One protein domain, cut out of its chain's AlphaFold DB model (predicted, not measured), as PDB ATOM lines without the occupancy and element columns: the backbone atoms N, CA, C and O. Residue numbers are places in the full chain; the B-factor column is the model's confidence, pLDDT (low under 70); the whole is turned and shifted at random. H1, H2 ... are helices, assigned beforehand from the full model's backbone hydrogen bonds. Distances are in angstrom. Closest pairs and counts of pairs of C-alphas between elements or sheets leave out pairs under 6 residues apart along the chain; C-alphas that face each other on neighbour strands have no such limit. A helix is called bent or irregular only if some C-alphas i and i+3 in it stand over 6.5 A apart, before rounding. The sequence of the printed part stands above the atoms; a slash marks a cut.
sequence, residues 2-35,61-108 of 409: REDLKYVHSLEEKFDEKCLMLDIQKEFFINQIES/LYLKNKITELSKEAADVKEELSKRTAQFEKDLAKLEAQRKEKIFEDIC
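This is residues 2 to 35 and 61 to 108 of the 409 residues of an uncharacterized protein of Artemisia annua (UniProt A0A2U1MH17). Two long, gently curved helices, H1 and H2, run lengthwise in nearly opposite directions with an open gap between them. H1 lies alongside the first part of H2, and the longer H2 reaches far beyond it, making the longest axis. The printed part has 82 residues with two named helices, H1 then H2, and no named strand; its class is all helix. It is extended, with a radius of gyration of the C-alphas of 22.4 A and spans of 76 by 35 by 11 A.

H1 takes residues 4 to 35 and is 46.9 A long from first to last C-alpha. It begins with C-alpha 4 at (-26.465, -21.603, -22.085) and ends with C-alpha 35 at (-47.443, 4.522, 10.676). H2 takes residues 61 to 107 and is 69.6 A long, from C-alpha 61 at (-42.790, 20.307, -1.568) to C-alpha 107 at (-23.872, -22.573, -53.067).

H1 and H2 are apart, with no C-alpha of the one within 8 A of the other. From its first to its last C-alpha, H1 goes from z -22.085 to 10.676, while H2 goes from z -1.568 to -53.067. Neither helix is bent. In H1 and H2 every O i to N i+4 pair is within hydrogen-bond range.

The C-alphas of Ser 35 and Cys 108 are the two farthest apart, at 75.7 A. Residues 36 to 60 are cut out and not printed, and the C-alphas of Ser 35 and Leu 61 are 20.5 A apart across the cut. Residues 2 to 35 stand free, and so do residues 61 to 108. The mean pLDDT of the printed part is 80.3; residues 2 to 9, residue 11 and residues 103 to 108 are under 70.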
ATOM      1  N   ARG A   2     -27.181 -27.086 -23.066       44.72
ATOM      2  CA  ARG A   2     -27.719 -27.284 -21.697       44.72
ATOM      3  C   ARG A   2     -27.171 -26.290 -20.660       44.72
ATOM      4  O   ARG A   2     -27.790 -26.121 -19.619       44.72
ATOM      5  N   GLU A   3     -26.023 -25.676 -20.932       48.97
ATOM      6  CA  GLU A   3     -25.380 -24.696 -20.043       48.97
ATOM      7  C   GLU A   3     -25.793 -23.255 -20.377       48.97
ATOM      8  O   GLU A   3     -26.070 -22.480 -19.470       48.97
ATOM      9  N   ASP A   4     -26.003 -22.936 -21.654       47.44
ATOM     10  CA  ASP A   4     -26.465 -21.603 -22.085       47.44
ATOM     11  C   ASP A   4     -27.922 -21.334 -21.670       47.44
ATOM     12  O   ASP A   4     -28.257 -20.246 -21.209       47.44
ATOM     13  N   LEU A   5     -28.780 -22.366 -21.715       55.00
ATOM     14  CA  LEU A   5     -30.136 -22.311 -21.149       55.00
ATOM     15  C   LEU A   5     -30.126 -22.073 -19.631       55.00
ATOM     16  O   LEU A   5     -31.025 -21.418 -19.114       55.00
ATOM     17  N   LYS A   6     -29.101 -22.553 -18.911       69.31
ATOM     18  CA  LYS A   6     -28.946 -22.257 -17.476       69.31
ATOM     19  C   LYS A   6     -28.523 -20.809 -17.240       69.31
ATOM     20  O   LYS A   6     -28.934 -20.224 -16.245       69.31
ATOM     21  N   TYR A   7     -27.725 -20.227 -18.135       67.50
ATOM     22  CA  TYR A   7     -27.289 -18.838 -18.012       67.50
ATOM     23  C   TYR A   7     -28.430 -17.846 -18.273       67.50
ATOM     24  O   TYR A   7     -28.614 -16.918 -17.488       67.50
ATOM     25  N   VAL A   8     -29.247 -18.078 -19.308       61.22
ATOM     26  CA  VAL A   8     -30.434 -17.248 -19.590       61.22
ATOM     27  C   VAL A   8     -31.453 -17.343 -18.453       61.22
ATOM     28  O   VAL A   8     -31.891 -16.307 -17.960       61.22
ATOM     29  N   HIS A   9     -31.741 -18.550 -17.949       65.88
ATOM     30  CA  HIS A   9     -32.603 -18.703 -16.772       65.88
ATOM     31  C   HIS A   9     -32.033 -18.017 -15.522       65.88
ATOM     32  O   HIS A   9     -32.783 -17.414 -14.765       65.88
ATOM     33  N   SER A  10     -30.709 -18.025 -15.330       80.25
ATOM     34  CA  SER A  10     -30.076 -17.312 -14.213       80.25
ATOM     35  C   SER A  10     -30.196 -15.785 -14.327       80.25
ATOM     36  O   SER A  10     -30.236 -15.095 -13.307       80.25
ATOM     37  N   LEU A  11     -30.233 -15.234 -15.542       66.88
ATOM     38  CA  LEU A  11     -30.446 -13.800 -15.759       66.88
ATOM     39  C   LEU A  11     -31.905 -13.398 -15.535       66.88
ATOM     40  O   LEU A  11     -32.145 -12.331 -14.971       66.88
ATOM     41  N   GLU A  12     -32.845 -14.251 -15.935       74.75
ATOM     42  CA  GLU A  12     -34.279 -14.062 -15.699       74.75
ATOM     43  C   GLU A  12     -34.591 -14.106 -14.194       74.75
ATOM     44  O   GLU A  12     -35.161 -13.154 -13.665       74.75
ATOM     45  N   GLU A  13     -34.051 -15.088 -13.461       79.56
ATOM     46  CA  GLU A  13     -34.162 -15.149 -11.993       79.56
ATOM     47  C   GLU A  13     -33.574 -13.905 -11.305       79.56
ATOM     48  O   GLU A  13     -34.186 -13.349 -10.394       79.56
ATOM     49  N   LYS A  14     -32.412 -13.409 -11.756       80.75
ATOM     50  CA  LYS A  14     -31.807 -12.180 -11.203       80.75
ATOM     51  C   LYS A  14     -32.613 -10.921 -11.508       80.75
ATOM     52  O   LYS A  14     -32.499  -9.932 -10.777       80.75
ATOM     53  N   PHE A  15     -33.349 -10.904 -12.614       79.75
ATOM     54  CA  PHE A  15     -34.219  -9.789 -12.966       79.75
ATOM     55  C   PHE A  15     -35.471  -9.793 -12.086       79.75
ATOM     56  O   PHE A  15     -35.789  -8.768 -11.481       79.75
ATOM     57  N   ASP A  16     -36.102 -10.955 -11.927       82.00
ATOM     58  CA  ASP A  16     -37.275 -11.132 -11.072       82.00
ATOM     59  C   ASP A  16     -36.958 -10.838  -9.598       82.00
ATOM     60  O   ASP A  16     -37.728 -10.151  -8.923       82.00
ATOM     61  N   GLU A  17     -35.780 -11.240  -9.111       86.50
ATOM     62  CA  GLU A  17     -35.309 -10.924  -7.756       86.50
ATOM     63  C   GLU A  17     -35.162  -9.407  -7.532       86.50
ATOM     64  O   GLU A  17     -35.541  -8.882  -6.481       86.50
ATOM     65  N   LYS A  18     -34.664  -8.665  -8.532       83.88
ATOM     66  CA  LYS A  18     -34.551  -7.198  -8.450       83.88
ATOM     67  C   LYS A  18     -35.908  -6.504  -8.485       83.88
ATOM     68  O   LYS A  18     -36.092  -5.526  -7.760       83.88
ATOM     69  N   CYS A  19     -36.841  -6.990  -9.300       80.50
ATOM     70  CA  CYS A  19     -38.211  -6.481  -9.330       80.50
ATOM     71  C   CYS A  19     -38.901  -6.697  -7.976       80.50
ATOM     72  O   CYS A  19     -39.446  -5.750  -7.410       80.50
ATOM     73  N   LEU A  20     -38.768  -7.893  -7.395       86.50
ATOM     74  CA  LEU A  20     -39.318  -8.216  -6.079       86.50
ATOM     75  C   LEU A  20     -38.725  -7.334  -4.967       86.50
ATOM     76  O   LEU A  20     -39.452  -6.834  -4.112       86.50
ATOM     77  N   MET A  21     -37.411  -7.091  -4.994       83.44
ATOM     78  CA  MET A  21     -36.741  -6.181  -4.054       83.44
ATOM     79  C   MET A  21     -37.277  -4.744  -4.135       83.44
ATOM     80  O   MET A  21     -37.427  -4.092  -3.100       83.44
ATOM     81  N   LEU A  22     -37.583  -4.248  -5.338       83.81
ATOM     82  CA  LEU A  22     -38.166  -2.916  -5.526       83.81
ATOM     83  C   LEU A  22     -39.593  -2.831  -4.973       83.81
ATOM     84  O   LEU A  22     -39.931  -1.841  -4.321       83.81
ATOM     85  N   ASP A  23     -40.404  -3.871  -5.171       84.12
ATOM     86  CA  ASP A  23     -41.761  -3.932  -4.622       84.12
ATOM     87  C   ASP A  23     -41.752  -3.990  -3.087       84.12
ATOM     88  O   ASP A  23     -42.496  -3.252  -2.439       84.12
ATOM     89  N   ILE A  24     -40.841  -4.767  -2.487       86.88
ATOM     90  CA  ILE A  24     -40.657  -4.821  -1.024       86.88
ATOM     91  C   ILE A  24     -40.234  -3.455  -0.470       86.88
ATOM     92  O   ILE A  24     -40.776  -3.002   0.540       86.88
ATOM     93  N   GLN A  25     -39.282  -2.774  -1.116       85.19
ATOM     94  CA  GLN A  25     -38.869  -1.433  -0.692       85.19
ATOM     95  C   GLN A  25     -40.032  -0.440  -0.768       85.19
ATOM     96  O   GLN A  25     -40.220   0.359   0.149       85.19
ATOM     97  N   LYS A  26     -40.840  -0.509  -1.829       88.38
ATOM     98  CA  LYS A  26     -42.013   0.348  -2.010       88.38
ATOM     99  C   LYS A  26     -43.053   0.133  -0.905       88.38
ATOM    100  O   LYS A  26     -43.490   1.112  -0.304       88.38
ATOM    101  N   GLU A  27     -43.398  -1.116  -0.602       87.38
ATOM    102  CA  GLU A  27     -44.303  -1.485   0.499       87.38
ATOM    103  C   GLU A  27     -43.772  -1.016   1.860       87.38
ATOM    104  O   GLU A  27     -44.509  -0.442   2.662       87.38
ATOM    105  N   PHE A  28     -42.470  -1.178   2.116       89.88
ATOM    106  CA  PHE A  28     -41.843  -0.695   3.346       89.88
ATOM    107  C   PHE A  28     -42.012   0.822   3.524       89.88
ATOM    108  O   PHE A  28     -42.404   1.276   4.600       89.88
ATOM    109  N   PHE A  29     -41.766   1.613   2.475       85.69
ATOM    110  CA  PHE A  29     -41.949   3.065   2.540       85.69
ATOM    111  C   PHE A  29     -43.416   3.473   2.719       85.69
ATOM    112  O   PHE A  29     -43.690   4.410   3.469       85.69
ATOM    113  N   ILE A  30     -44.358   2.770   2.081       86.75
ATOM    114  CA  ILE A  30     -45.799   3.013   2.258       86.75
ATOM    115  C   ILE A  30     -46.199   2.789   3.720       86.75
ATOM    116  O   ILE A  30     -46.791   3.679   4.331       86.75
ATOM    117  N   ASN A  31     -45.791   1.661   4.306       84.75
ATOM    118  CA  ASN A  31     -46.102   1.319   5.695       84.75
ATOM    119  C   ASN A  31     -45.496   2.313   6.695       84.75
ATOM    120  O   ASN A  31     -46.157   2.695   7.659       84.75
ATOM    121  N   GLN A  32     -44.271   2.790   6.453       84.19
ATOM    122  CA  GLN A  32     -43.667   3.846   7.273       84.19
ATOM    123  C   GLN A  32     -44.509   5.128   7.238       84.19
ATOM    124  O   GLN A  32     -44.827   5.695   8.283       84.19
ATOM    125  N   ILE A  33     -44.938   5.565   6.050       79.88
ATOM    126  CA  ILE A  33     -45.769   6.768   5.893       79.88
ATOM    127  C   ILE A  33     -47.123   6.607   6.600       79.88
ATOM    128  O   ILE A  33     -47.604   7.560   7.219       79.88
ATOM    129  N   GLU A  34     -47.754   5.435   6.520       81.00
ATOM    130  CA  GLU A  34     -49.018   5.166   7.216       81.00
ATOM    131  C   GLU A  34     -48.853   5.120   8.739       81.00
ATOM    132  O   GLU A  34     -49.669   5.715   9.450       81.00
ATOM    133  N   SER A  35     -47.762   4.534   9.243       80.12
ATOM    134  CA  SER A  35     -47.443   4.522  10.676       80.12
ATOM    135  C   SER A  35     -47.317   5.943  11.227       80.12
ATOM    136  O   SER A  35     -47.992   6.287  12.199       80.12
ATOM    137  N   LEU A  61     -42.571  19.636  -0.289       91.62
ATOM    138  CA  LEU A  61     -42.790  20.307  -1.568       91.62
ATOM    139  C   LEU A  61     -41.577  20.136  -2.497       91.62
ATOM    140  O   LEU A  61     -41.750  19.824  -3.674       91.62
ATOM    141  N   TYR A  62     -40.361  20.279  -1.962       91.88
ATOM    142  CA  TYR A  62     -39.119  20.046  -2.699       91.88
ATOM    143  C   TYR A  62     -39.002  18.595  -3.192       91.88
ATOM    144  O   TYR A  62     -38.764  18.367  -4.379       91.88
ATOM    145  N   LEU A  63     -39.250  17.612  -2.321       91.69
ATOM    146  CA  LEU A  63     -39.227  16.190  -2.681       91.69
ATOM    147  C   LEU A  63     -40.267  15.855  -3.750       91.69
ATOM    148  O   LEU A  63     -39.957  15.151  -4.707       91.69
ATOM    149  N   LYS A  64     -41.482  16.402  -3.641       90.25
ATOM    150  CA  LYS A  64     -42.534  16.210  -4.644       90.25
ATOM    151  C   LYS A  64     -42.100  16.731  -6.015       90.25
ATOM    152  O   LYS A  64     -42.274  16.026  -7.006       90.25
ATOM    153  N   ASN A  65     -41.482  17.911  -6.062       92.94
ATOM    154  CA  ASN A  65     -40.941  18.469  -7.302       92.94
ATOM    155  C   ASN A  65     -39.813  17.591  -7.872       92.94
ATOM    156  O   ASN A  65     -39.803  17.308  -9.072       92.94
ATOM    157  N   LYS A  66     -38.914  17.076  -7.023       93.19
ATOM    158  CA  LYS A  66     -37.836  16.177  -7.465       93.19
ATOM    159  C   LYS A  66     -38.366  14.845  -8.001       93.19
ATOM    160  O   LYS A  66     -37.883  14.368  -9.022       93.19
ATOM    161  N   ILE A  67     -39.398  14.275  -7.376       88.56
ATOM    162  CA  ILE A  67     -40.080  13.065  -7.865       88.56
ATOM    163  C   ILE A  67     -40.702  13.319  -9.240       88.56
ATOM    164  O   ILE A  67     -40.595  12.465 -10.121       88.56
ATOM    165  N   THR A  68     -41.326  14.481  -9.456       91.88
ATOM    166  CA  THR A  68     -41.901  14.814 -10.769       91.88
ATOM    167  C   THR A  68     -40.837  15.002 -11.849       91.88
ATOM    168  O   THR A  68     -41.049  14.568 -12.977       91.88
ATOM    169  N   GLU A  69     -39.684  15.583 -11.507       94.69
ATOM    170  CA  GLU A  69     -38.543  15.740 -12.418       94.69
ATOM    171  C   GLU A  69     -37.957  14.376 -12.813       94.69
ATOM    172  O   GLU A  69     -37.891  14.059 -13.998       94.69
ATOM    173  N   LEU A  70     -37.660  13.516 -11.832       88.81
ATOM    174  CA  LEU A  70     -37.158  12.157 -12.073       88.81
ATOM    175  C   LEU A  70     -38.157  11.295 -12.856       88.81
ATOM    176  O   LEU A  70     -37.762  10.499 -13.704       88.81
ATOM    177  N   SER A  71     -39.457  11.460 -12.604       88.75
ATOM    178  CA  SER A  71     -40.499  10.748 -13.355       88.75
ATOM    179  C   SER A  71     -40.518  11.155 -14.829       88.75
ATOM    180  O   SER A  71     -40.786  10.321 -15.691       88.75
ATOM    181  N   LYS A  72     -40.215  12.425 -15.128       95.19
ATOM    182  CA  LYS A  72     -40.091  12.920 -16.500       95.19
ATOM    183  C   LYS A  72     -38.831  12.373 -17.171       95.19
ATOM    184  O   LYS A  72     -38.933  11.817 -18.258       95.19
ATOM    185  N   GLU A  73     -37.681  12.439 -16.499       91.94
ATOM    186  CA  GLU A  73     -36.419  11.876 -17.010       91.94
ATOM    187  C   GLU A  73     -36.543  10.373 -17.310       91.94
ATOM    188  O   GLU A  73     -36.090   9.899 -18.351       91.94
ATOM    189  N   ALA A  74     -37.225   9.615 -16.444       80.88
ATOM    190  CA  ALA A  74     -37.479   8.193 -16.663       80.88
ATOM    191  C   ALA A  74     -38.359   7.926 -17.899       80.88
ATOM    192  O   ALA A  74     -38.151   6.930 -18.598       80.88
ATOM    193  N   ALA A  75     -39.332   8.798 -18.186       91.38
ATOM    194  CA  ALA A  75     -40.164   8.694 -19.382       91.38
ATOM    195  C   ALA A  75     -39.352   8.970 -20.659       91.38
ATOM    196  O   ALA A  75     -39.449   8.193 -21.610       91.38
ATOM    197  N   ASP A  76     -38.503   9.999 -20.639       92.75
ATOM    198  CA  ASP A  76     -37.643  10.369 -21.770       92.75
ATOM    199  C   ASP A  76     -36.636   9.244 -22.096       92.75
ATOM    200  O   ASP A  76     -36.507   8.824 -23.249       92.75
ATOM    201  N   VAL A  77     -35.989   8.661 -21.077       84.88
ATOM    202  CA  VAL A  77     -35.067   7.517 -21.246       84.88
ATOM    203  C   VAL A  77     -35.789   6.284 -21.794       84.88
ATOM    204  O   VAL A  77     -35.256   5.572 -22.651       84.88
ATOM    205  N   LYS A  78     -37.014   6.018 -21.329       88.19
ATOM    206  CA  LYS A  78     -37.828   4.902 -21.829       88.19
ATOM    207  C   LYS A  78     -38.165   5.075 -23.313       88.19
ATOM    208  O   LYS A  78     -38.142   4.095 -24.061       88.19
ATOM    209  N   GLU A  79     -38.454   6.300 -23.746       93.56
ATOM    210  CA  GLU A  79     -38.712   6.609 -25.152       93.56
ATOM    211  C   GLU A  79     -37.453   6.424 -26.018       93.56
ATOM    212  O   GLU A  79     -37.528   5.801 -27.081       93.56
ATOM    213  N   GLU A  80     -36.285   6.888 -25.562       90.88
ATOM    214  CA  GLU A  80     -35.018   6.666 -26.274       90.88
ATOM    215  C   GLU A  80     -34.672   5.180 -26.416       90.88
ATOM    216  O   GLU A  80     -34.273   4.741 -27.499       90.88
ATOM    217  N   LEU A  81     -34.868   4.387 -25.359       77.19
ATOM    218  CA  LEU A  81     -34.657   2.939 -25.412       77.19
ATOM    219  C   LEU A  81     -35.566   2.282 -26.453       77.19
ATOM    220  O   LEU A  81     -35.089   1.480 -27.252       77.19
ATOM    221  N   SER A  82     -36.843   2.665 -26.509       87.69
ATOM    222  CA  SER A  82     -37.780   2.136 -27.507       87.69
ATOM    223  C   SER A  82     -37.341   2.459 -28.941       87.69
ATOM    224  O   SER A  82     -37.340   1.570 -29.796       87.69
ATOM    225  N   LYS A  83     -36.882   3.693 -29.200       94.00
ATOM    226  CA  LYS A  83     -36.346   4.098 -30.513       94.00
ATOM    227  C   LYS A  83     -35.104   3.292 -30.895       94.00
ATOM    228  O   LYS A  83     -34.978   2.859 -32.040       94.00
ATOM    229  N   ARG A  84     -34.193   3.070 -29.946       83.19
ATOM    230  CA  ARG A  84     -32.941   2.344 -30.188       83.19
ATOM    231  C   ARG A  84     -33.175   0.855 -30.445       83.19
ATOM    232  O   ARG A  84     -32.544   0.302 -31.340       83.19
ATOM    233  N   THR A  85     -34.115   0.231 -29.735       74.94
ATOM    234  CA  THR A  85     -34.522  -1.162 -29.979       74.94
ATOM    235  C   THR A  85     -35.103  -1.336 -31.381       74.94
ATOM    236  O   THR A  85     -34.644  -2.203 -32.120       74.94
ATOM    237  N   ALA A  86     -36.021  -0.458 -31.801       88.88
ATOM    238  CA  ALA A  86     -36.591  -0.507 -33.150       88.88
ATOM    239  C   ALA A  86     -35.522  -0.328 -34.249       88.88
ATOM    240  O   ALA A  86     -35.586  -0.961 -35.306       88.88
ATOM    241  N   GLN A  87     -34.512   0.512 -34.001       86.75
ATOM    242  CA  GLN A  87     -33.385   0.680 -34.916       86.75
ATOM    243  C   GLN A  87     -32.529  -0.594 -35.016       86.75
ATOM    244  O   GLN A  87     -32.198  -1.014 -36.124       86.75
ATOM    245  N   PHE A  88     -32.220  -1.247 -33.890       73.75
ATOM    246  CA  PHE A  88     -31.462  -2.502 -33.891       73.75
ATOM    247  C   PHE A  88     -32.190  -3.637 -34.618       73.75
ATOM    248  O   PHE A  88     -31.560  -4.365 -35.382       73.75
ATOM    249  N   GLU A  89     -33.506  -3.770 -34.441       84.75
ATOM    250  CA  GLU A  89     -34.309  -4.765 -35.166       84.75
ATOM    251  C   GLU A  89     -34.248  -4.549 -36.684       84.75
ATOM    252  O   GLU A  89     -34.084  -5.499 -37.455       84.75
ATOM    253  N   LYS A  90     -34.309  -3.286 -37.122       94.94
ATOM    254  CA  LYS A  90     -34.207  -2.920 -38.538       94.94
ATOM    255  C   LYS A  90     -32.834  -3.250 -39.125       94.94
ATOM    256  O   LYS A  90     -32.754  -3.777 -40.237       94.94
ATOM    257  N   ASP A  91     -31.764  -2.955 -38.392       89.19
ATOM    258  CA  ASP A  91     -30.399  -3.243 -38.835       89.19
ATOM    259  C   ASP A  91     -30.127  -4.754 -38.878       89.19
ATOM    260  O   ASP A  91     -29.508  -5.242 -39.827       89.19
ATOM    261  N   LEU A  92     -30.674  -5.515 -37.927       84.50
ATOM    262  CA  LEU A  92     -30.585  -6.975 -37.904       84.50
ATOM    263  C   LEU A  92     -31.323  -7.610 -39.092       84.50
ATOM    264  O   LEU A  92     -30.761  -8.472 -39.770       84.50
ATOM    265  N   ALA A  93     -32.528  -7.132 -39.419       90.25
ATOM    266  CA  ALA A  93     -33.279  -7.595 -40.587       90.25
ATOM    267  C   ALA A  93     -32.534  -7.327 -41.909       90.25
ATOM    268  O   ALA A  93     -32.512  -8.174 -42.806       90.25
ATOM    269  N   LYS A  94     -31.876  -6.166 -42.026       94.44
ATOM    270  CA  LYS A  94     -31.053  -5.822 -43.195       94.44
ATOM    271  C   LYS A  94     -29.850  -6.758 -43.338       94.44
ATOM    272  O   LYS A  94     -29.536  -7.186 -44.448       94.44
ATOM    273  N   LEU A  95     -29.193  -7.084 -42.227       84.25
ATOM    274  CA  LEU A  95     -28.018  -7.952 -42.209       84.25
ATOM    275  C   LEU A  95     -28.389  -9.410 -42.533       84.25
ATOM    276  O   LEU A  95     -27.685 -10.062 -43.303       84.25
ATOM    277  N   GLU A  96     -29.532  -9.899 -42.039       80.81
ATOM    278  CA  GLU A  96     -30.060 -11.214 -42.424       80.81
ATOM    279  C   GLU A  96     -30.373 -11.311 -43.921       80.81
ATOM    280  O   GLU A  96     -30.041 -12.321 -44.544       80.81
ATOM    281  N   ALA A  97     -30.984 -10.280 -44.515       83.56
ATOM    282  CA  ALA A  97     -31.276 -10.263 -45.948       83.56
ATOM    283  C   ALA A  97     -29.988 -10.326 -46.786       83.56
ATOM    284  O   ALA A  97     -29.860 -11.178 -47.662       83.56
ATOM    285  N   GLN A  98     -28.996  -9.500 -46.441       84.81
ATOM    286  CA  GLN A  98     -27.709  -9.459 -47.136       84.81
ATOM    287  C   GLN A  98     -26.923 -10.775 -47.012       84.81
ATOM    288  O   GLN A  98     -26.208 -11.177 -47.932       84.81
ATOM    289  N   ARG A  99     -27.040 -11.465 -45.870       75.31
ATOM    290  CA  ARG A  99     -26.385 -12.759 -45.644       75.31
ATOM    291  C   ARG A  99     -27.033 -13.878 -46.460       75.31
ATOM    292  O   ARG A  99     -26.308 -14.683 -47.036       75.31
ATOM    293  N   LYS A 100     -28.367 -13.912 -46.540       76.25
ATOM    294  CA  LYS A 100     -29.100 -14.898 -47.355       76.25
ATOM    295  C   LYS A 100     -28.768 -14.762 -48.840       76.25
ATOM    296  O   LYS A 100     -28.598 -15.776 -49.500       76.25
ATOM    297  N   GLU A 101     -28.610 -13.535 -49.330       72.56
ATOM    298  CA  GLU A 101     -28.250 -13.255 -50.724       72.56
ATOM    299  C   GLU A 101     -26.838 -13.766 -51.068       72.56
ATOM    300  O   GLU A 101     -26.675 -14.502 -52.035       72.56
ATOM    301  N   LYS A 102     -25.837 -13.510 -50.209       72.44
ATOM    302  CA  LYS A 102     -24.467 -14.025 -50.408       72.44
ATOM    303  C   LYS A 102     -24.344 -15.548 -50.318       72.44
ATOM    304  O   LYS A 102     -23.555 -16.134 -51.044       72.44
ATOM    305  N   ILE A 103     -25.087 -16.188 -49.414       64.88
ATOM    306  CA  ILE A 103     -25.046 -17.652 -49.255       64.88
ATOM    307  C   ILE A 103     -25.677 -18.352 -50.467       64.88
ATOM    308  O   ILE A 103     -25.237 -19.436 -50.838       64.88
ATOM    309  N   PHE A 104     -26.677 -17.738 -51.101       52.97
ATOM    310  CA  PHE A 104     -27.323 -18.313 -52.281       52.97
ATOM    311  C   PHE A 104     -26.429 -18.270 -53.529       52.97
ATOM    312  O   PHE A 104     -26.527 -19.146 -54.381       52.97
ATOM    313  N   GLU A 105     -25.535 -17.284 -53.620       56.78
ATOM    314  CA  GLU A 105     -24.636 -17.120 -54.765       56.78
ATOM    315  C   GLU A 105     -23.406 -18.047 -54.696       56.78
ATOM    316  O   GLU A 105     -22.957 -18.528 -55.729       56.78
ATOM    317  N   ASP A 106     -22.925 -18.394 -53.492       52.38
ATOM    318  CA  ASP A 106     -21.770 -19.298 -53.298       52.38
ATOM    319  C   ASP A 106     -22.134 -20.802 -53.275       52.38
ATOM    320  O   ASP A 106     -21.244 -21.650 -53.337       52.38
ATOM    321  N   ILE A 107     -23.420 -21.165 -53.162       52.72
ATOM    322  CA  ILE A 107     -23.872 -22.573 -53.067       52.72
ATOM    323  C   ILE A 107     -24.487 -23.088 -54.385       52.72
ATOM    324  O   ILE A 107     -24.576 -24.297 -54.600       52.72
ATOM    325  N   CYS A 108     -24.866 -22.216 -55.320       43.75
ATOM    326  CA  CYS A 108     -25.585 -22.620 -56.533       43.75
ATOM    327  C   CYS A 108     -24.693 -22.938 -57.749       43.75
ATOM    328  O   CYS A 108     -24.922 -22.412 -58.831       43.75
TER     329      CYS A 108